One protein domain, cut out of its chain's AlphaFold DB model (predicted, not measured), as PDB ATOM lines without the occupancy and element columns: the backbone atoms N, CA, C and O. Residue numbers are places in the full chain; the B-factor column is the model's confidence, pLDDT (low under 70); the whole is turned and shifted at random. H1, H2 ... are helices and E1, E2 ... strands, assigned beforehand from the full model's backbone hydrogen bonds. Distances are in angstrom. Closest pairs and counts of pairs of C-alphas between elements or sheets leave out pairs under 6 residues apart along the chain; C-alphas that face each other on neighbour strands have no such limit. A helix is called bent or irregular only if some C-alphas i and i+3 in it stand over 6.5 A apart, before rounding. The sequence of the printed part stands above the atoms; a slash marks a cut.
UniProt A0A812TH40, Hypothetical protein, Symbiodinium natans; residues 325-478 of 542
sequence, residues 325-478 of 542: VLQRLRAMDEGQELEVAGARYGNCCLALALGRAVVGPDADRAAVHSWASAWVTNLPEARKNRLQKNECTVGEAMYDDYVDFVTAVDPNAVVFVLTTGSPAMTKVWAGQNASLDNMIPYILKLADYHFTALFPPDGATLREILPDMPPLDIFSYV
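What this domain is: This is residues 325 to 478 of the 542 residues of the protein "Hypothetical protein" of Symbiodinium natans (UniProt A0A812TH40). Look for a strongly twisted sheet of six strands with two helices, H2 and H5, side by side over one face; beyond them, away from the sheet, sit H3, H4 and the small hairpin of E2 and E3. At the opposite end of the long axis, H1 and H6 only graze the sheet. The printed part has 154 residues, with elements in the order H1 E1 E2 E3 H2 H3 H4 H5 E4 E5 E6 E7 H6 E8; the large sheet is mixed, in the order E1, E7, E6, E4, E5, E8. The class is mixed, helices and strands, and the whole is compact, with a radius of gyration of the C-alphas of 14.9 A and spans of 43 by 33 by 29 A.

Where its parts are: Find C-alpha 440 at (-5.089, 1.637, 41.188); from there E6, residues 440 to 447, runs 23.1 A. Its sheet also holds E1 (330 to 332), E7 (450 to 455, 16.5 A), E4 (413 to 419, 19.4 A), E5 (425 to 431, 20.3 A) and E8 (472 to 478, 17.0 A), which ends at C-alpha 478, (5.587, 0.478, 31.375). The helices are H1 (325 to 328), H2 (349 to 359, 15.1 A), H3 (365 to 378, 20.3 A), H4 (381 to 388), H5 (399 to 409, 16.0 A) and H6 (462 to 468), only just irregular, with C-alphas 464 and 467 6.7 A apart. E2 (338 to 340) and E3 (343 to 345) form a hairpin.

How they stand to each other: Start at E6, parallel to E4, where N 416 and O 442 are 2.8 A apart. E7 is antiparallel to E6, with N 445 and O 452 at 2.8 A. E1 and E8 are the edge strands: N 330 and O 455 of E7 are 2.9 A apart, and N 476 and O 428 of E5 2.8 A. H2 and H5 lie on the same face, in two layers with the sheet, at heights of 7.4 A and 8.3 A. They touch at a shallow tilt of 19 degrees, the same way, the closest C-alphas being those of Ala 351 and Tyr 402, 6.5 A apart. H3 touches H2 at a steep tilt of 65 degrees, with Gly 355 and Val 368 closest, their C-alphas 4.9 A apart. H4 has Gln 388 nearest to E3, its C-alpha 5.1 A from that of Tyr 345. Every O i to N i+4 pair is within hydrogen-bond range in H2, H3 and H5; H4 has 3 of 4, H6 1 of 3 with 2 of 4 O i to N i+3 pairs, and H1 is too short for one.

The domain as a whole: The farthest C-alphas, those of Gly 342 and Pro 467, are 43.8 A apart. The printed part has no cut and no long link. Mean pLDDT of the printed part is 76.2; look for values under 70 at residues 390 to 400, 458 to 468 and 471 to 478, among others.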
ATOM      1  N   VAL A 325     -20.233   8.401  29.598       64.88
ATOM      2  CA  VAL A 325     -19.433   8.132  30.801       64.88
ATOM      3  C   VAL A 325     -18.838   9.396  31.423       64.88
ATOM      4  O   VAL A 325     -18.768   9.493  32.641       64.88
ATOM      5  N   LEU A 326     -18.463  10.398  30.618       66.19
ATOM      6  CA  LEU A 326     -17.870  11.640  31.124       66.19
ATOM      7  C   LEU A 326     -18.883  12.481  31.894       66.19
ATOM      8  O   LEU A 326     -18.502  13.176  32.827       66.19
ATOM      9  N   GLN A 327     -20.168  12.374  31.549       67.31
ATOM     10  CA  GLN A 327     -21.249  13.054  32.265       67.31
ATOM     11  C   GLN A 327     -21.518  12.438  33.646       67.31
ATOM     12  O   GLN A 327     -22.113  13.087  34.501       67.31
ATOM     13  N   ARG A 328     -21.086  11.189  33.872       70.38
ATOM     14  CA  ARG A 328     -21.250  10.460  35.140       70.38
ATOM     15  C   ARG A 328     -20.046  10.606  36.074       70.38
ATOM     16  O   ARG A 328     -20.143  10.209  37.230       70.38
ATOM     17  N   LEU A 329     -18.929  11.139  35.580       81.81
ATOM     18  CA  LEU A 329     -17.694  11.322  36.338       81.81
ATOM     19  C   LEU A 329     -17.587  12.760  36.843       81.81
ATOM     20  O   LEU A 329     -17.851  13.717  36.115       81.81
ATOM     21  N   ARG A 330     -17.147  12.924  38.091       85.19
ATOM     22  CA  ARG A 330     -16.887  14.246  38.664       85.19
ATOM     23  C   ARG A 330     -15.552  14.765  38.139       85.19
ATOM     24  O   ARG A 330     -14.511  14.170  38.407       85.19
ATOM     25  N   ALA A 331     -15.582  15.877  37.410       88.25
ATOM     26  CA  ALA A 331     -14.384  16.536  36.903       88.25
ATOM     27  C   ALA A 331     -13.808  17.520  37.933       88.25
ATOM     28  O   ALA A 331     -14.539  18.342  38.486       88.25
ATOM     29  N   MET A 332     -12.498  17.451  38.167       89.88
ATOM     30  CA  MET A 332     -11.767  18.373  39.039       89.88
ATOM     31  C   MET A 332     -10.574  18.963  38.293       89.88
ATOM     32  O   MET A 332      -9.669  18.239  37.869       89.88
ATOM     33  N   ASP A 333     -10.604  20.282  38.112       89.56
ATOM     34  CA  ASP A 333      -9.587  21.045  37.395       89.56
ATOM     35  C   ASP A 333      -8.714  21.841  38.370       89.56
ATOM     36  O   ASP A 333      -9.213  22.569  39.225       89.56
ATOM     37  N   GLU A 334      -7.403  21.712  38.202       89.88
ATOM     38  CA  GLU A 334      -6.370  22.355  39.019       89.88
ATOM     39  C   GLU A 334      -5.657  23.490  38.265       89.88
ATOM     40  O   GLU A 334      -4.758  24.151  38.793       89.88
ATOM     41  N   GLY A 335      -6.068  23.745  37.020       85.62
ATOM     42  CA  GLY A 335      -5.490  24.762  36.160       85.62
ATOM     43  C   GLY A 335      -4.206  24.302  35.470       85.62
ATOM     44  O   GLY A 335      -3.984  23.120  35.213       85.62
ATOM     45  N   GLN A 336      -3.374  25.270  35.077       84.25
ATOM     46  CA  GLN A 336      -2.225  25.047  34.186       84.25
ATOM     47  C   GLN A 336      -0.897  25.567  34.747       84.25
ATOM     48  O   GLN A 336       0.145  25.340  34.132       84.25
ATOM     49  N   GLU A 337      -0.921  26.264  35.882       84.75
ATOM     50  CA  GLU A 337       0.250  26.922  36.460       84.75
ATOM     51  C   GLU A 337       0.736  26.185  37.707       84.75
ATOM     52  O   GLU A 337      -0.036  25.906  38.625       84.75
ATOM     53  N   LEU A 338       2.038  25.911  37.747       86.50
ATOM     54  CA  LEU A 338       2.715  25.280  38.872       86.50
ATOM     55  C   LEU A 338       3.917  26.130  39.289       86.50
ATOM     56  O   LEU A 338       4.710  26.553  38.449       86.50
ATOM     57  N   GLU A 339       4.072  26.375  40.588       85.81
ATOM     58  CA  GLU A 339       5.232  27.069  41.147       85.81
ATOM     59  C   GLU A 339       6.127  26.062  41.872       85.81
ATOM     60  O   GLU A 339       5.665  25.353  42.762       85.81
ATOM     61  N   VAL A 340       7.404  25.990  41.485       84.69
ATOM     62  CA  VAL A 340       8.395  25.079  42.079       84.69
ATOM     63  C   VAL A 340       9.645  25.878  42.418       84.69
ATOM     64  O   VAL A 340      10.270  26.458  41.529       84.69
ATOM     65  N   ALA A 341      10.006  25.917  43.703       82.06
ATOM     66  CA  ALA A 341      11.183  26.632  44.213       82.06
ATOM     67  C   ALA A 341      11.291  28.098  43.718       82.06
ATOM     68  O   ALA A 341      12.370  28.566  43.358       82.06
ATOM     69  N   GLY A 342      10.163  28.817  43.663       81.12
ATOM     70  CA  GLY A 342      10.088  30.220  43.225       81.12
ATOM     71  C   GLY A 342      10.096  30.439  41.705       81.12
ATOM     72  O   GLY A 342       9.973  31.575  41.249       81.12
ATOM     73  N   ALA A 343      10.210  29.376  40.901       81.25
ATOM     74  CA  ALA A 343      10.027  29.432  39.452       81.25
ATOM     75  C   ALA A 343       8.597  29.021  39.073       81.25
ATOM     76  O   ALA A 343       8.074  28.028  39.577       81.25
ATOM     77  N   ARG A 344       7.974  29.768  38.155       82.00
ATOM     78  CA  ARG A 344       6.638  29.464  37.620       82.00
ATOM     79  C   ARG A 344       6.731  28.714  36.296       82.00
ATOM     80  O   ARG A 344       7.466  29.130  35.402       82.00
ATOM     81  N   TYR A 345       5.946  27.651  36.178       79.94
ATOM     82  CA  TYR A 345       5.853  26.775  35.017       79.94
ATOM     83  C   TYR A 345       4.415  26.796  34.486       79.94
ATOM     84  O   TYR A 345       3.470  26.549  35.237       79.94
ATOM     85  N   GLY A 346       4.248  27.111  33.197       74.12
ATOM     86  CA  GLY A 346       2.966  27.001  32.499       74.12
ATOM     87  C   GLY A 346       2.749  25.599  31.923       74.12
ATOM     88  O   GLY A 346       3.639  24.750  31.974       74.12
ATOM     89  N   ASN A 347       1.568  25.352  31.348       75.31
ATOM     90  CA  ASN A 347       1.211  24.088  30.682       75.31
ATOM     91  C   ASN A 347       1.352  22.830  31.571       75.31
ATOM     92  O   ASN A 347       1.589  21.731  31.068       75.31
ATOM     93  N   CYS A 348       1.192  22.972  32.889       82.12
ATOM     94  CA  CYS A 348       1.358  21.892  33.869       82.12
ATOM     95  C   CYS A 348       0.062  21.118  34.175       82.12
ATOM     96  O   CYS A 348       0.037  20.322  35.112       82.12
ATOM     97  N   CYS A 349      -1.007  21.309  33.392       85.94
ATOM     98  CA  CYS A 349      -2.309  20.688  33.652       85.94
ATOM     99  C   CYS A 349      -2.269  19.159  33.728       85.94
ATOM    100  O   CYS A 349      -3.015  18.588  34.509       85.94
ATOM    101  N   LEU A 350      -1.380  18.479  32.991       85.19
ATOM    102  CA  LEU A 350      -1.232  17.023  33.104       85.19
ATOM    103  C   LEU A 350      -0.653  16.597  34.461       85.19
ATOM    104  O   LEU A 350      -1.224  15.729  35.112       85.19
ATOM    105  N   ALA A 351       0.444  17.216  34.911       87.62
ATOM    106  CA  ALA A 351       1.020  16.932  36.229       87.62
ATOM    107  C   ALA A 351       0.040  17.253  37.359       87.62
ATOM    108  O   ALA A 351      -0.054  16.498  38.319       87.62
ATOM    109  N   LEU A 352      -0.690  18.362  37.238       90.06
ATOM    110  CA  LEU A 352      -1.683  18.774  38.224       90.06
ATOM    111  C   LEU A 352      -2.892  17.827  38.243       90.06
ATOM    112  O   LEU A 352      -3.315  17.405  39.316       90.06
ATOM    113  N   ALA A 353      -3.404  17.424  37.076       91.50
ATOM    114  CA  ALA A 353      -4.501  16.465  36.977       91.50
ATOM    115  C   ALA A 353      -4.096  15.070  37.482       91.50
ATOM    116  O   ALA A 353      -4.869  14.431  38.192       91.50
ATOM    117  N   LEU A 354      -2.875  14.611  37.182       90.62
ATOM    118  CA  LEU A 354      -2.328  13.377  37.756       90.62
ATOM    119  C   LEU A 354      -2.138  13.494  39.263       90.62
ATOM    120  O   LEU A 354      -2.552  12.595  39.983       90.62
ATOM    121  N   GLY A 355      -1.590  14.609  39.748       90.88
ATOM    122  CA  GLY A 355      -1.458  14.869  41.177       90.88
ATOM    123  C   GLY A 355      -2.803  14.762  41.877       90.88
ATOM    124  O   GLY A 355      -2.924  13.998  42.827       90.88
ATOM    125  N   ARG A 356      -3.835  15.427  41.343       94.19
ATOM    126  CA  ARG A 356      -5.213  15.335  41.837       94.19
ATOM    127  C   ARG A 356      -5.727  13.896  41.831       94.19
ATOM    128  O   ARG A 356      -6.267  13.458  42.840       94.19
ATOM    129  N   ALA A 357      -5.539  13.153  40.742       91.69
ATOM    130  CA  ALA A 357      -5.962  11.756  40.666       91.69
ATOM    131  C   ALA A 357      -5.242  10.855  41.691       91.69
ATOM    132  O   ALA A 357      -5.870   9.961  42.249       91.69
ATOM    133  N   VAL A 358      -3.959  11.113  41.965       90.81
ATOM    134  CA  VAL A 358      -3.132  10.326  42.894       90.81
ATOM    135  C   VAL A 358      -3.447  10.634  44.355       90.81
ATOM    136  O   VAL A 358      -3.610   9.707  45.143       90.81
ATOM    137  N   VAL A 359      -3.534  11.913  44.738       91.81
ATOM    138  CA  VAL A 359      -3.788  12.289  46.144       91.81
ATOM    139  C   VAL A 359      -5.269  12.216  46.527       91.81
ATOM    140  O   VAL A 359      -5.593  12.200  47.711       91.81
ATOM    141  N   GLY A 360      -6.162  12.143  45.538       89.44
ATOM    142  CA  GLY A 360      -7.592  11.930  45.724       89.44
ATOM    143  C   GLY A 360      -8.452  13.200  45.634       89.44
ATOM    144  O   GLY A 360      -7.944  14.331  45.596       89.44
ATOM    145  N   PRO A 361      -9.786  13.027  45.585       89.31
ATOM    146  CA  PRO A 361     -10.731  14.121  45.371       89.31
ATOM    147  C   PRO A 361     -10.819  15.081  46.567       89.31
ATOM    148  O   PRO A 361     -11.021  16.275  46.366       89.31
ATOM    149  N   ASP A 362     -10.600  14.591  47.789       89.62
ATOM    150  CA  ASP A 362     -10.745  15.383  49.020       89.62
ATOM    151  C   ASP A 362      -9.453  16.086  49.457       89.62
ATOM    152  O   ASP A 362      -9.451  16.857  50.418       89.62
ATOM    153  N   ALA A 363      -8.339  15.837  48.763       90.94
ATOM    154  CA  ALA A 363      -7.066  16.460  49.091       90.94
ATOM    155  C   ALA A 363      -7.111  17.979  48.868       90.94
ATOM    156  O   ALA A 363      -7.739  18.487  47.931       90.94
ATOM    157  N   ASP A 364      -6.391  18.727  49.695       92.31
ATOM    158  CA  ASP A 364      -6.255  20.156  49.477       92.31
ATOM    159  C   ASP A 364      -5.383  20.458  48.244       92.31
ATOM    160  O   ASP A 364      -4.658  19.619  47.699       92.31
ATOM    161  N   ARG A 365      -5.468  21.700  47.766       89.69
ATOM    162  CA  ARG A 365      -4.688  22.142  46.606       89.69
ATOM    163  C   ARG A 365      -3.178  22.077  46.871       89.69
ATOM    164  O   ARG A 365      -2.402  21.845  45.946       89.69
ATOM    165  N   ALA A 366      -2.758  22.271  48.121       90.62
ATOM    166  CA  ALA A 366      -1.352  22.232  48.503       90.62
ATOM    167  C   ALA A 366      -0.752  20.831  48.307       90.62
ATOM    168  O   ALA A 366       0.327  20.718  47.725       90.62
ATOM    169  N   ALA A 367      -1.462  19.769  48.697       91.94
ATOM    170  CA  ALA A 367      -1.040  18.390  48.484       91.94
ATOM    171  C   ALA A 367      -0.900  18.056  46.992       91.94
ATOM    172  O   ALA A 367       0.116  17.490  46.579       91.94
ATOM    173  N   VAL A 368      -1.863  18.477  46.163       92.56
ATOM    174  CA  VAL A 368      -1.801  18.287  44.702       92.56
ATOM    175  C   VAL A 368      -0.587  18.986  44.095       92.56
ATOM    176  O   VAL A 368       0.180  18.384  43.340       92.56
ATOM    177  N   HIS A 369      -0.390  20.259  44.437       92.38
ATOM    178  CA  HIS A 369       0.726  21.048  43.924       92.38
ATOM    179  C   HIS A 369       2.076  20.525  44.430       92.38
ATOM    180  O   HIS A 369       3.052  20.543  43.680       92.38
ATOM    181  N   SER A 370       2.144  20.017  45.664       92.56
ATOM    182  CA  SER A 370       3.340  19.370  46.211       92.56
ATOM    183  C   SER A 370       3.697  18.109  45.423       92.56
ATOM    184  O   SER A 370       4.850  17.935  45.023       92.56
ATOM    185  N   TRP A 371       2.704  17.270  45.112       92.44
ATOM    186  CA  TRP A 371       2.906  16.089  44.274       92.44
ATOM    187  C   TRP A 371       3.421  16.469  42.879       92.44
ATOM    188  O   TRP A 371       4.449  15.962  42.423       92.44
ATOM    189  N   ALA A 372       2.769  17.436  42.225       89.88
ATOM    190  CA  ALA A 372       3.172  17.913  40.903       89.88
ATOM    191  C   ALA A 372       4.584  18.539  40.915       89.88
ATOM    192  O   ALA A 372       5.364  18.362  39.976       89.88
ATOM    193  N   SER A 373       4.953  19.221  42.001       90.69
ATOM    194  CA  SER A 373       6.291  19.793  42.202       90.69
ATOM    195  C   SER A 373       7.372  18.725  42.366       90.69
ATOM    196  O   SER A 373       8.491  18.898  41.870       90.69
ATOM    197  N   ALA A 374       7.054  17.608  43.027       89.12
ATOM    198  CA  ALA A 374       7.968  16.477  43.160       89.12
ATOM    199  C   ALA A 374       8.304  15.871  41.789       89.12
ATOM    200  O   ALA A 374       9.469  15.583  41.514       89.12
ATOM    201  N   TRP A 375       7.319  15.768  40.889       86.62
ATOM    202  CA  TRP A 375       7.565  15.354  39.506       86.62
ATOM    203  C   TRP A 375       8.542  16.296  38.791       86.62
ATOM    204  O   TRP A 375       9.568  15.840  38.282       86.62
ATOM    205  N   VAL A 376       8.281  17.614  38.807       83.19
ATOM    206  CA  VAL A 376       9.168  18.603  38.160       83.19
ATOM    207  C   VAL A 376      10.586  18.491  38.706       83.19
ATOM    208  O   VAL A 376      11.540  18.497  37.932       83.19
ATOM    209  N   THR A 377      10.737  18.347  40.025       84.12
ATOM    210  CA  THR A 377      12.040  18.225  40.696       84.12
ATOM    211  C   THR A 377      12.835  17.008  40.215       84.12
ATOM    212  O   THR A 377      14.057  17.102  40.080       84.12
ATOM    213  N   ASN A 378      12.162  15.909  39.869       82.06
ATOM    214  CA  ASN A 378      12.791  14.668  39.412       82.06
ATOM    215  C   ASN A 378      13.113  14.639  37.908       82.06
ATOM    216  O   ASN A 378      13.759  13.705  37.428       82.06
ATOM    217  N   LEU A 379      12.723  15.664  37.146       78.31
ATOM    218  CA  LEU A 379      13.054  15.736  35.727       78.31
ATOM    219  C   LEU A 379      14.540  16.038  35.464       78.31
ATOM    220  O   LEU A 379      15.154  16.844  36.172       78.31
ATOM    221  N   PRO A 380      15.104  15.518  34.355       79.25
ATOM    222  CA  PRO A 380      16.392  15.972  33.844       79.25
ATOM    223  C   PRO A 380      16.410  17.485  33.579       79.25
ATOM    224  O   PRO A 380      15.460  18.046  33.028       79.25
ATOM    225  N   GLU A 381      17.538  18.136  33.867       78.06
ATOM    226  CA  GLU A 381      17.692  19.598  33.789       78.06
ATOM    227  C   GLU A 381      17.343  20.180  32.408       78.06
ATOM    228  O   GLU A 381      16.718  21.233  32.282       78.06
ATOM    229  N   ALA A 382      17.685  19.463  31.335       74.75
ATOM    230  CA  ALA A 382      17.346  19.860  29.969       74.75
ATOM    231  C   ALA A 382      15.825  19.935  29.728       74.75
ATOM    232  O   ALA A 382      15.368  20.760  28.939       74.75
ATOM    233  N   ARG A 383      15.041  19.090  30.405       74.50
ATOM    234  CA  ARG A 383      13.577  19.056  30.302       74.50
ATOM    235  C   ARG A 383      12.923  20.111  31.195       74.50
ATOM    236  O   ARG A 383      12.038  20.813  30.712       74.50
ATOM    237  N   LYS A 384      13.426  20.311  32.422       77.00
ATOM    238  CA  LYS A 384      13.010  21.418  33.309       77.00
ATOM    239  C   LYS A 384      13.132  22.775  32.617       77.00
ATOM    240  O   LYS A 384      12.178  23.543  32.586       77.00
ATOM    241  N   ASN A 385      14.273  23.021  31.967       77.19
ATOM    242  CA  ASN A 385      14.533  24.264  31.239       77.19
ATOM    243  C   ASN A 385      13.550  24.513  30.083       77.19
ATOM    244  O   ASN A 385      13.193  25.657  29.811       77.19
ATOM    245  N   ARG A 386      13.113  23.459  29.384       75.31
ATOM    246  CA  ARG A 386      12.119  23.578  28.305       75.31
ATOM    247  C   ARG A 386      10.721  23.858  28.849       75.31
ATOM    248  O   ARG A 386      10.022  24.703  28.293       75.31
ATOM    249  N   LEU A 387      10.349  23.189  29.943       74.31
ATOM    250  CA  LEU A 387       9.088  23.429  30.642       74.31
ATOM    251  C   LEU A 387       9.022  24.876  31.152       74.31
ATOM    252  O   LEU A 387       8.046  25.570  30.898       74.31
ATOM    253  N   GLN A 388      10.102  25.371  31.764       75.62
ATOM    254  CA  GLN A 388      10.200  26.747  32.267       75.62
ATOM    255  C   GLN A 388      10.052  27.803  31.159       75.62
ATOM    256  O   GLN A 388       9.495  28.875  31.384       75.62
ATOM    257  N   LYS A 389      10.543  27.518  29.948       76.94
ATOM    258  CA  LYS A 389      10.438  28.421  28.791       76.94
ATOM    259  C   LYS A 389       9.103  28.318  28.045       76.94
ATOM    260  O   LYS A 389       8.953  28.969  27.013       76.94
ATOM    261  N   ASN A 390       8.156  27.503  28.523       66.44
ATOM    262  CA  ASN A 390       6.915  27.155  27.819       66.44
ATOM    263  C   ASN A 390       7.159  26.635  26.385       66.44
ATOM    264  O   ASN A 390       6.314  26.767  25.504       66.44
ATOM    265  N   GLU A 391       8.321  26.021  26.142       66.06
ATOM    266  CA  GLU A 391       8.666  25.387  24.860       66.06
ATOM    267  C   GLU A 391       8.054  23.979  24.734       66.06
ATOM    268  O   GLU A 391       8.232  23.296  23.722       66.06
ATOM    269  N   CYS A 392       7.359  23.528  25.780       59.69
ATOM    270  CA  CYS A 392       6.560  22.314  25.802       59.69
ATOM    271  C   CYS A 392       5.094  22.673  25.522       59.69
ATOM    272  O   CYS A 392       4.434  23.331  26.329       59.69
ATOM    273  N   THR A 393       4.592  22.239  24.371       55.44
ATOM    274  CA  THR A 393       3.159  22.169  24.050       55.44
ATOM    275  C   THR A 393       2.477  21.161  24.977       55.44
ATOM    276  O   THR A 393       3.095  20.183  25.410       55.44
ATOM    277  N   VAL A 394       1.200  21.390  25.304       46.16
ATOM    278  CA  VAL A 394       0.447  20.468  26.164       46.16
ATOM    279  C   VAL A 394       0.406  19.085  25.511       46.16
ATOM    280  O   VAL A 394      -0.130  18.920  24.418       46.16
ATOM    281  N   GLY A 395       1.000  18.096  26.181       45.78
ATOM    282  CA  GLY A 395       1.029  16.708  25.722       45.78
ATOM    283  C   GLY A 395       2.176  16.313  24.779       45.78
ATOM    284  O   GLY A 395       2.250  15.136  24.443       45.78
ATOM    285  N   GLU A 396       3.105  17.197  24.383       44.94
ATOM    286  CA  GLU A 396       4.307  16.769  23.633       44.94
ATOM    287  C   GLU A 396       5.548  16.587  24.521       44.94
ATOM    288  O   GLU A 396       5.797  17.323  25.476       44.94
ATOM    289  N   ALA A 397       6.368  15.600  24.134       47.78
ATOM    290  CA  ALA A 397       7.710  15.263  24.629       47.78
ATOM    291  C   ALA A 397       7.858  14.868  26.109       47.78
ATOM    292  O   ALA A 397       8.934  14.396  26.465       47.78
ATOM    293  N   MET A 398       6.821  15.060  26.929       61.50
ATOM    294  CA  MET A 398       6.846  14.786  28.370       61.50
ATOM    295  C   MET A 398       5.682  13.909  28.835       61.50
ATOM    296  O   MET A 398       5.690  13.485  29.979       61.50
ATOM    297  N   TYR A 399       4.687  13.644  27.974       67.19
ATOM    298  CA  TYR A 399       3.488  12.866  28.309       67.19
ATOM    299  C   TYR A 399       3.839  11.520  28.954       67.19
ATOM    300  O   TYR A 399       3.410  11.250  30.074       67.19
ATOM    301  N   ASP A 400       4.679  10.734  28.278       67.81
ATOM    302  CA  ASP A 400       5.151   9.454  28.802       67.81
ATOM    303  C   ASP A 400       5.971   9.654  30.082       67.81
ATOM    304  O   ASP A 400       5.789   8.905  31.022       67.81
ATOM    305  N   ASP A 401       6.751  10.735  30.218       72.62
ATOM    306  CA  ASP A 401       7.509  11.006  31.451       72.62
ATOM    307  C   ASP A 401       6.614  11.319  32.669       72.62
ATOM    308  O   ASP A 401       7.004  11.055  33.807       72.62
ATOM    309  N   TYR A 402       5.432  11.918  32.468       73.94
ATOM    310  CA  TYR A 402       4.462  12.117  33.554       73.94
ATOM    311  C   TYR A 402       3.893  10.779  34.021       73.94
ATOM    312  O   TYR A 402       3.764  10.535  35.219       73.94
ATOM    313  N   VAL A 403       3.547   9.917  33.069       73.19
ATOM    314  CA  VAL A 403       2.891   8.640  33.343       73.19
ATOM    315  C   VAL A 403       3.888   7.590  33.845       73.19
ATOM    316  O   VAL A 403       3.583   6.848  34.779       73.19
ATOM    317  N   ASP A 404       5.106   7.588  33.312       74.25
ATOM    318  CA  ASP A 404       6.240   6.800  33.791       74.25
ATOM    319  C   ASP A 404       6.576   7.169  35.235       74.25
ATOM    320  O   ASP A 404       6.834   6.292  36.050       74.25
ATOM    321  N   PHE A 405       6.523   8.454  35.597       79.62
ATOM    322  CA  PHE A 405       6.734   8.859  36.985       79.62
ATOM    323  C   PHE A 405       5.677   8.278  37.928       79.62
ATOM    324  O   PHE A 405       6.027   7.742  38.976       79.62
ATOM    325  N   VAL A 406       4.397   8.342  37.550       81.75
ATOM    326  CA  VAL A 406       3.303   7.765  38.349       81.75
ATOM    327  C   VAL A 406       3.487   6.258  38.503       81.75
ATOM    328  O   VAL A 406       3.449   5.747  39.616       81.75
ATOM    329  N   THR A 407       3.733   5.555  37.399       74.88
ATOM    330  CA  THR A 407       3.858   4.088  37.380       74.88
ATOM    331  C   THR A 407       5.168   3.576  37.988       74.88
ATOM    332  O   THR A 407       5.230   2.428  38.425       74.88
ATOM    333  N   ALA A 408       6.206   4.413  38.070       77.31
ATOM    334  CA  ALA A 408       7.429   4.117  38.813       77.31
ATOM    335  C   ALA A 408       7.249   4.271  40.332       77.31
ATOM    336  O   ALA A 408       7.887   3.547  41.093       77.31
ATOM    337  N   VAL A 409       6.409   5.213  40.772       80.31
ATOM    338  CA  VAL A 409       6.090   5.418  42.196       80.31
ATOM    339  C   VAL A 409       5.083   4.378  42.683       80.31
ATOM    340  O   VAL A 409       5.240   3.848  43.781       80.31
ATOM    341  N   ASP A 410       4.082   4.062  41.864       81.19
ATOM    342  CA  ASP A 410       3.080   3.045  42.151       81.19
ATOM    343  C   ASP A 410       3.018   2.020  41.005       81.19
ATOM    344  O   ASP A 410       2.396   2.270  39.966       81.19
ATOM    345  N   PRO A 411       3.636   0.836  41.172       77.44
ATOM    346  CA  PRO A 411       3.674  -0.174  40.125       77.44
ATOM    347  C   PRO A 411       2.297  -0.793  39.848       77.44
ATOM    348  O   PRO A 411       2.154  -1.480  38.838       77.44
ATOM    349  N   ASN A 412       1.295  -0.560  40.704       76.94
ATOM    350  CA  ASN A 412      -0.082  -1.007  40.500       76.94
ATOM    351  C   ASN A 412      -0.946   0.036  39.771       76.94
ATOM    352  O   ASN A 412      -2.093  -0.256  39.421       76.94
ATOM    353  N   ALA A 413      -0.423   1.242  39.528       79.88
ATOM    354  CA  ALA A 413      -1.165   2.323  38.897       79.88
ATOM    355  C   ALA A 413      -1.577   1.998  37.456       79.88
ATOM    356  O   ALA A 413      -0.806   1.442  36.667       79.88
ATOM    357  N   VAL A 414      -2.788   2.417  37.086       80.25
ATOM    358  CA  VAL A 414      -3.277   2.404  35.705       80.25
ATOM    359  C   VAL A 414      -3.871   3.765  35.371       80.25
ATOM    360  O   VAL A 414      -4.886   4.164  35.935       80.25
ATOM    361  N   VAL A 415      -3.255   4.476  34.431       84.12
ATOM    362  CA  VAL A 415      -3.691   5.804  33.992       84.12
ATOM    363  C   VAL A 415      -4.554   5.672  32.740       84.12
ATOM    364  O   VAL A 415      -4.066   5.247  31.694       84.12
ATOM    365  N   PHE A 416      -5.819   6.072  32.834       83.19
ATOM    366  CA  PHE A 416      -6.777   6.174  31.736       83.19
ATOM    367  C   PHE A 416      -6.906   7.632  31.307       83.19
ATOM    368  O   PHE A 416      -7.242   8.490  32.116       83.19
ATOM    369  N   VAL A 417      -6.702   7.930  30.028       84.12
ATOM    370  CA  VAL A 417      -6.881   9.272  29.466       84.12
ATOM    371  C   VAL A 417      -7.943   9.243  28.382       84.12
ATOM    372  O   VAL A 417      -7.752   8.657  27.317       84.12
ATOM    373  N   LEU A 418      -9.060   9.900  28.673       82.31
ATOM    374  CA  LEU A 418     -10.251   9.976  27.844       82.31
ATOM    375  C   LEU A 418     -10.184  11.242  26.987       82.31
ATOM    376  O   LEU A 418     -10.261  12.354  27.506       82.31
ATOM    377  N   THR A 419     -10.026  11.098  25.676       78.06
ATOM    378  CA  THR A 419     -10.012  12.236  24.753       78.06
ATOM    379  C   THR A 419     -11.434  12.624  24.364       78.06
ATOM    380  O   THR A 419     -12.243  11.785  23.960       78.06
ATOM    381  N   THR A 420     -11.755  13.915  24.456       66.56
ATOM    382  CA  THR A 420     -13.012  14.443  23.919       66.56
ATOM    383  C   THR A 420     -12.806  14.900  22.483       66.56
ATOM    384  O   THR A 420     -12.031  15.817  22.216       66.56
ATOM    385  N   GLY A 421     -13.493  14.256  21.548       59.91
ATOM    386  CA  GLY A 421     -13.397  14.542  20.122       59.91
ATOM    387  C   GLY A 421     -14.232  13.558  19.313       59.91
ATOM    388  O   GLY A 421     -14.923  12.715  19.876       59.91
ATOM    389  N   SER A 422     -14.178  13.663  17.987       48.09
ATOM    390  CA  SER A 422     -14.764  12.669  17.084       48.09
ATOM    391  C   SER A 422     -13.639  12.025  16.260       48.09
ATOM    392  O   SER A 422     -13.075  12.718  15.409       48.09
ATOM    393  N   PRO A 423     -13.278  10.749  16.507       56.75
ATOM    394  CA  PRO A 423     -13.823   9.859  17.539       56.75
ATOM    395  C   PRO A 423     -13.249  10.147  18.941       56.75
ATOM    396  O   PRO A 423     -12.083  10.516  19.082       56.75
ATOM    397  N   ALA A 424     -14.068   9.955  19.977       69.25
ATOM    398  CA  ALA A 424     -13.618   9.962  21.366       69.25
ATOM    399  C   ALA A 424     -12.899   8.645  21.655       69.25
ATOM    400  O   ALA A 424     -13.384   7.589  21.243       69.25
ATOM    401  N   MET A 425     -11.766   8.699  22.351       74.75
ATOM    402  CA  MET A 425     -10.913   7.531  22.559       74.75
ATOM    403  C   MET A 425     -10.349   7.470  23.977       74.75
ATOM    404  O   MET A 425     -10.252   8.482  24.667       74.75
ATOM    405  N   THR A 426      -9.920   6.278  24.384       68.00
ATOM    406  CA  THR A 426      -9.242   6.030  25.660       68.00
ATOM    407  C   THR A 426      -7.802   5.603  25.412       68.00
ATOM    408  O   THR A 426      -7.542   4.675  24.642       68.00
ATOM    409  N   LYS A 427      -6.853   6.255  26.080       75.00
ATOM    410  CA  LYS A 427      -5.453   5.830  26.132       75.00
ATOM    411  C   LYS A 427      -5.121   5.318  27.527       75.00
ATOM    412  O   LYS A 427      -5.551   5.924  28.503       75.00
ATOM    413  N   VAL A 428      -4.390   4.212  27.615       69.75
ATOM    414  CA  VAL A 428      -4.119   3.527  28.882       69.75
ATOM    415  C   VAL A 428      -2.632   3.262  29.047       69.75
ATOM    416  O   VAL A 428      -1.995   2.739  28.132       69.75
ATOM    417  N   TRP A 429      -2.111   3.557  30.233       74.38
ATOM    418  CA  TRP A 429      -0.785   3.138  30.675       74.38
ATOM    419  C   TRP A 429      -0.915   2.361  31.969       74.38
ATOM    420  O   TRP A 429      -1.607   2.803  32.883       74.38
ATOM    421  N   ALA A 430      -0.246   1.220  32.045       71.94
ATOM    422  CA  ALA A 430      -0.243   0.382  33.233       71.94
ATOM    423  C   ALA A 430       1.178   0.227  33.773       71.94
ATOM    424  O   ALA A 430       2.117  -0.006  33.003       71.94
ATOM    425  N   GLY A 431       1.303   0.329  35.095       66.94
ATOM    426  CA  GLY A 431       2.501  -0.062  35.820       66.94
ATOM    427  C   GLY A 431       2.718  -1.575  35.789       66.94
ATOM    428  O   GLY A 431       1.827  -2.358  35.450       66.94
ATOM    429  N   GLN A 432       3.933  -1.982  36.146       68.75
ATOM    430  CA  GLN A 432       4.412  -3.360  36.022       68.75
ATOM    431  C   GLN A 432       3.559  -4.396  36.779       68.75
ATOM    432  O   GLN A 432       3.405  -5.526  36.317       68.75
ATOM    433  N   ASN A 433       3.011  -4.016  37.933       69.56
ATOM    434  CA  ASN A 433       2.286  -4.901  38.846       69.56
ATOM    435  C   ASN A 433       0.778  -4.648  38.866       69.56
ATOM    436  O   ASN A 433       0.070  -5.303  39.637       69.56
ATOM    437  N   ALA A 434       0.279  -3.726  38.033       65.44
ATOM    438  CA  ALA A 434      -1.155  -3.526  37.868       65.44
ATOM    439  C   ALA A 434      -1.830  -4.889  37.647       65.44
ATOM    440  O   ALA A 434      -1.187  -5.828  37.214       65.44
ATOM    441  N   SER A 435      -3.104  -5.059  37.970       64.19
ATOM    442  CA  SER A 435      -3.920  -6.226  37.583       64.19
ATOM    443  C   SER A 435      -5.382  -5.837  37.657       64.19
ATOM    444  O   SER A 435      -5.701  -4.854  38.309       64.19
ATOM    445  N   LEU A 436      -6.300  -6.565  37.019       62.22
ATOM    446  CA  LEU A 436      -7.730  -6.251  37.186       62.22
ATOM    447  C   LEU A 436      -8.187  -6.309  38.647       62.22
ATOM    448  O   LEU A 436      -9.185  -5.678  38.998       62.22
ATOM    449  N   ASP A 437      -7.481  -7.085  39.465       65.12
ATOM    450  CA  ASP A 437      -7.797  -7.281  40.873       65.12
ATOM    451  C   ASP A 437      -7.059  -6.280  41.775       65.12
ATOM    452  O   ASP A 437      -7.617  -5.875  42.789       65.12
ATOM    453  N   ASN A 438      -5.862  -5.820  41.381       69.94
ATOM    454  CA  ASN A 438      -5.005  -4.967  42.220       69.94
ATOM    455  C   ASN A 438      -4.657  -3.600  41.603       69.94
ATOM    456  O   ASN A 438      -3.794  -2.907  42.133       69.94
ATOM    457  N   MET A 439      -5.252  -3.212  40.472       76.50
ATOM    458  CA  MET A 439      -4.950  -1.925  39.836       76.50
ATOM    459  C   MET A 439      -5.471  -0.743  40.647       76.50
ATOM    460  O   MET A 439      -6.581  -0.780  41.179       76.50
ATOM    461  N   ILE A 440      -4.703   0.342  40.630       82.19
ATOM    462  CA  ILE A 440      -5.089   1.637  41.188       82.19
ATOM    463  C   ILE A 440      -5.387   2.581  40.015       82.19
ATOM    464  O   ILE A 440      -4.462   2.999  39.314       82.19
ATOM    465  N   PRO A 441      -6.667   2.867  39.715       83.88
ATOM    466  CA  PRO A 441      -7.025   3.581  38.502       83.88
ATOM    467  C   PRO A 441      -6.995   5.098  38.671       83.88
ATOM    468  O   PRO A 441      -7.640   5.656  39.555       83.88
ATOM    469  N   TYR A 442      -6.335   5.771  37.736       88.31
ATOM    470  CA  TYR A 442      -6.322   7.223  37.616       88.31
ATOM    471  C   TYR A 442      -6.962   7.619  36.293       88.31
ATOM    472  O   TYR A 442      -6.446   7.286  35.231       88.31
ATOM    473  N   ILE A 443      -8.101   8.309  36.340       88.50
ATOM    474  CA  ILE A 443      -8.876   8.644  35.143       88.50
ATOM    475  C   ILE A 443      -8.737  10.139  34.868       88.50
ATOM    476  O   ILE A 443      -8.997  10.967  35.736       88.50
ATOM    477  N   LEU A 444      -8.345  10.493  33.649       89.12
ATOM    478  CA  LEU A 444      -8.181  11.866  33.191       89.12
ATOM    479  C   LEU A 444      -9.031  12.124  31.948       89.12
ATOM    480  O   LEU A 444      -9.210  11.247  31.104       89.12
ATOM    481  N   LYS A 445      -9.481  13.363  31.788       89.00
ATOM    482  CA  LYS A 445     -10.065  13.910  30.560       89.00
ATOM    483  C   LYS A 445      -9.012  14.734  29.831       89.00
ATOM    484  O   LYS A 445      -8.330  15.526  30.472       89.00
ATOM    485  N   LEU A 446      -8.920  14.595  28.510       83.56
ATOM    486  CA  LEU A 446      -8.185  15.503  27.631       83.56
ATOM    487  C   LEU A 446      -9.168  16.201  26.687       83.56
ATOM    488  O   LEU A 446      -9.697  15.573  25.765       83.56
ATOM    489  N   ALA A 447      -9.374  17.498  26.906       81.50
ATOM    490  CA  ALA A 447     -10.259  18.347  26.113       81.50
ATOM    491  C   ALA A 447      -9.561  19.661  25.762       81.50
ATOM    492  O   ALA A 447      -8.970  20.279  26.637       81.50
ATOM    493  N   ASP A 448      -9.592  20.075  24.489       77.19
ATOM    494  CA  ASP A 448      -8.998  21.341  24.019       77.19
ATOM    495  C   ASP A 448      -7.553  21.588  24.512       77.19
ATOM    496  O   ASP A 448      -7.184  22.704  24.871       77.19
ATOM    497  N   TYR A 449      -6.718  20.540  24.504       73.88
ATOM    498  CA  TYR A 449      -5.345  20.567  25.031       73.88
ATOM    499  C   TYR A 449      -5.258  20.885  26.532       73.88
ATOM    500  O   TYR A 449      -4.284  21.475  26.985       73.88
ATOM    501  N   HIS A 450      -6.254  20.483  27.314       80.88
ATOM    502  CA  HIS A 450      -6.273  20.627  28.765       80.88
ATOM    503  C   HIS A 450      -6.609  19.301  29.441       80.88
ATOM    504  O   HIS A 450      -7.462  18.551  28.959       80.88
ATOM    505  N   PHE A 451      -5.917  19.012  30.545       86.50
ATOM    506  CA  PHE A 451      -6.120  17.800  31.330       86.50
ATOM    507  C   PHE A 451      -6.921  18.092  32.589       86.50
ATOM    508  O   PHE A 451      -6.665  19.071  33.285       86.50
ATOM    509  N   THR A 452      -7.860  17.207  32.898       89.56
ATOM    510  CA  THR A 452      -8.721  17.316  34.078       89.56
ATOM    511  C   THR A 452      -8.835  15.951  34.737       89.56
ATOM    512  O   THR A 452      -8.995  14.952  34.035       89.56
ATOM    513  N   ALA A 453      -8.750  15.887  36.064       91.62
ATOM    514  CA  ALA A 453      -8.938  14.637  36.787       91.62
ATOM    515  C   ALA A 453     -10.424  14.266  36.815       91.62
ATOM    516  O   ALA A 453     -11.283  15.137  36.963       91.62
ATOM    517  N   LEU A 454     -10.721  12.981  36.664       90.50
ATOM    518  CA  LEU A 454     -12.069  12.437  36.698       90.50
ATOM    519  C   LEU A 454     -12.185  11.429  37.834       90.50
ATOM    520  O   LEU A 454     -11.374  10.510  37.942       90.50
ATOM    521  N   PHE A 455     -13.238  11.571  38.632       86.81
ATOM    522  CA  PHE A 455     -13.523  10.670  39.737       86.81
ATOM    523  C   PHE A 455     -14.845   9.933  39.517       86.81
ATOM    524  O   PHE A 455     -15.827  10.555  39.085       86.81
ATOM    525  N   PRO A 456     -14.886   8.620  39.811       81.06
ATOM    526  CA  PRO A 456     -16.132   7.890  39.989       81.06
ATOM    527  C   PRO A 456     -17.072   8.608  40.964       81.06
ATOM    528  O   PRO A 456     -16.589   9.236  41.906       81.06
ATOM    529  N   PRO A 457     -18.398   8.489  40.797       74.12
ATOM    530  CA  PRO A 457     -19.316   8.782  41.888       74.12
ATOM    531  C   PRO A 457     -19.059   7.828  43.066       74.12
ATOM    532  O   PRO A 457     -18.621   6.691  42.864       74.12
ATOM    533  N   ASP A 458     -19.330   8.291  44.287       69.75
ATOM    534  CA  ASP A 458     -19.044   7.548  45.517       69.75
ATOM    535  C   ASP A 458     -19.620   6.123  45.468       69.75
ATOM    536  O   ASP A 458     -20.793   5.911  45.157       69.75
ATOM    537  N   GLY A 459     -18.772   5.132  45.762       61.72
ATOM    538  CA  GLY A 459     -19.138   3.712  45.770       61.72
ATOM    539  C   GLY A 459     -19.111   3.001  44.409       61.72
ATOM    540  O   GLY A 459     -19.211   1.776  44.393       61.72
ATOM    541  N   ALA A 460     -18.933   3.709  43.287       66.69
ATOM    542  CA  ALA A 460     -18.819   3.072  41.974       66.69
ATOM    543  C   ALA A 460     -17.450   2.404  41.785       66.69
ATOM    544  O   ALA A 460     -16.396   3.023  41.967       66.69
ATOM    545  N   THR A 461     -17.454   1.135  41.373       67.19
ATOM    546  CA  THR A 461     -16.212   0.401  41.098       67.19
ATOM    547  C   THR A 461     -15.705   0.679  39.684       67.19
ATOM    548  O   THR A 461     -16.481   0.919  38.759       67.19
ATOM    549  N   LEU A 462     -14.389   0.583  39.451       67.50
ATOM    550  CA  LEU A 462     -13.853   0.742  38.092       67.50
ATOM    551  C   LEU A 462     -14.477  -0.270  37.107       67.50
ATOM    552  O   LEU A 462     -14.712   0.067  35.948       67.50
ATOM    553  N   ARG A 463     -14.813  -1.485  37.572       66.38
ATOM    554  CA  ARG A 463     -15.489  -2.519  36.765       66.38
ATOM    555  C   ARG A 463     -16.843  -2.063  36.222       66.38
ATOM    556  O   ARG A 463     -17.225  -2.500  35.143       66.38
ATOM    557  N   GLU A 464     -17.538  -1.181  36.933       67.25
ATOM    558  CA  GLU A 464     -18.821  -0.618  36.498       67.25
ATOM    559  C   GLU A 464     -18.659   0.501  35.464       67.25
ATOM    560  O   GLU A 464     -19.562   0.722  34.663       67.25
ATOM    561  N   ILE A 465     -17.515   1.191  35.458       68.38
ATOM    562  CA  ILE A 465     -17.264   2.374  34.616       68.38
ATOM    563  C   ILE A 465     -16.566   1.988  33.307       68.38
ATOM    564  O   ILE A 465     -16.803   2.603  32.268       68.38
ATOM    565  N   LEU A 466     -15.722   0.951  33.335       65.31
ATOM    566  CA  LEU A 466     -14.970   0.463  32.174       65.31
ATOM    567  C   LEU A 466     -15.828   0.170  30.927       65.31
ATOM    568  O   LEU A 466     -15.387   0.552  29.843       65.31
ATOM    569  N   PRO A 467     -17.019  -0.463  31.019       65.94
ATOM    570  CA  PRO A 467     -17.850  -0.753  29.845       65.94
ATOM    571  C   PRO A 467     -18.333   0.497  29.103       65.94
ATOM    572  O   PRO A 467     -18.603   0.429  27.905       65.94
ATOM    573  N   ASP A 468     -18.427   1.621  29.813       66.81
ATOM    574  CA  ASP A 468     -18.936   2.883  29.285       66.81
ATOM    575  C   ASP A 468     -17.805   3.792  28.758       66.81
ATOM    576  O   ASP A 468     -18.075   4.830  28.145       66.81
ATOM    577  N   MET A 469     -16.531   3.422  28.968       70.38
ATOM    578  CA  MET A 469     -15.388   4.190  28.468       70.38
ATOM    579  C   MET A 469     -15.341   4.216  26.929       70.38
ATOM    580  O   MET A 469     -15.669   3.220  26.277       70.38
ATOM    581  N   PRO A 470     -14.897   5.333  26.313       70.19
ATOM    582  CA  PRO A 470     -14.653   5.389  24.877       70.19
ATOM    583  C   PRO A 470     -13.724   4.262  24.398       70.19
ATOM    584  O   PRO A 470     -12.887   3.787  25.177       70.19
ATOM    585  N   PRO A 471     -13.805   3.860  23.114       65.81
ATOM    586  CA  PRO A 471     -12.955   2.817  22.558       65.81
ATOM    587  C   PRO A 471     -11.469   3.064  22.824       65.81
ATOM    588  O   PRO A 471     -10.984   4.194  22.772       65.81
ATOM    589  N   LEU A 472     -10.739   1.985  23.089       54.56
ATOM    590  CA  LEU A 472      -9.314   2.056  23.371       54.56
ATOM    591  C   LEU A 472      -8.512   2.315  22.082       54.56
ATOM    592  O   LEU A 472      -8.623   1.559  21.118       54.56
ATOM    593  N   ASP A 473      -7.701   3.375  22.086       49.12
ATOM    594  CA  ASP A 473      -6.792   3.771  20.994       49.12
ATOM    595  C   ASP A 473      -5.384   3.220  21.218       49.12
ATOM    596  O   ASP A 473      -4.769   2.642  20.323       49.12
ATOM    597  N   ILE A 474      -4.881   3.362  22.447       52.16
ATOM    598  CA  ILE A 474      -3.511   3.005  22.827       52.16
ATOM    599  C   ILE A 474      -3.537   2.307  24.188       52.16
ATOM    600  O   ILE A 474      -4.173   2.789  25.123       52.16
ATOM    601  N   PHE A 475      -2.814   1.191  24.294       48.69
ATOM    602  CA  PHE A 475      -2.483   0.531  25.557       48.69
ATOM    603  C   PHE A 475      -0.963   0.383  25.626       48.69
ATOM    604  O   PHE A 475      -0.375  -0.304  24.787       48.69
ATOM    605  N   SER A 476      -0.335   1.044  26.593       45.75
ATOM    606  CA  SER A 476       1.104   0.983  26.837       45.75
ATOM    607  C   SER A 476       1.378   0.306  28.176       45.75
ATOM    608  O   SER A 476       0.755   0.625  29.188       45.75
ATOM    609  N   TYR A 477       2.308  -0.644  28.184       44.66
ATOM    610  CA  TYR A 477       2.805  -1.272  29.404       44.66
ATOM    611  C   TYR A 477       4.181  -0.696  29.720       44.66
ATOM    612  O   TYR A 477       5.087  -0.783  28.888       44.66
ATOM    613  N   VAL A 478       4.333  -0.123  30.912       43.25
ATOM    614  CA  VAL A 478       5.587   0.478  31.375       43.25
ATOM    615  C   VAL A 478       6.207  -0.471  32.399       43.25
ATOM    616  O   VAL A 478       5.944  -0.397  33.595       43.25
TER     617      VAL A 478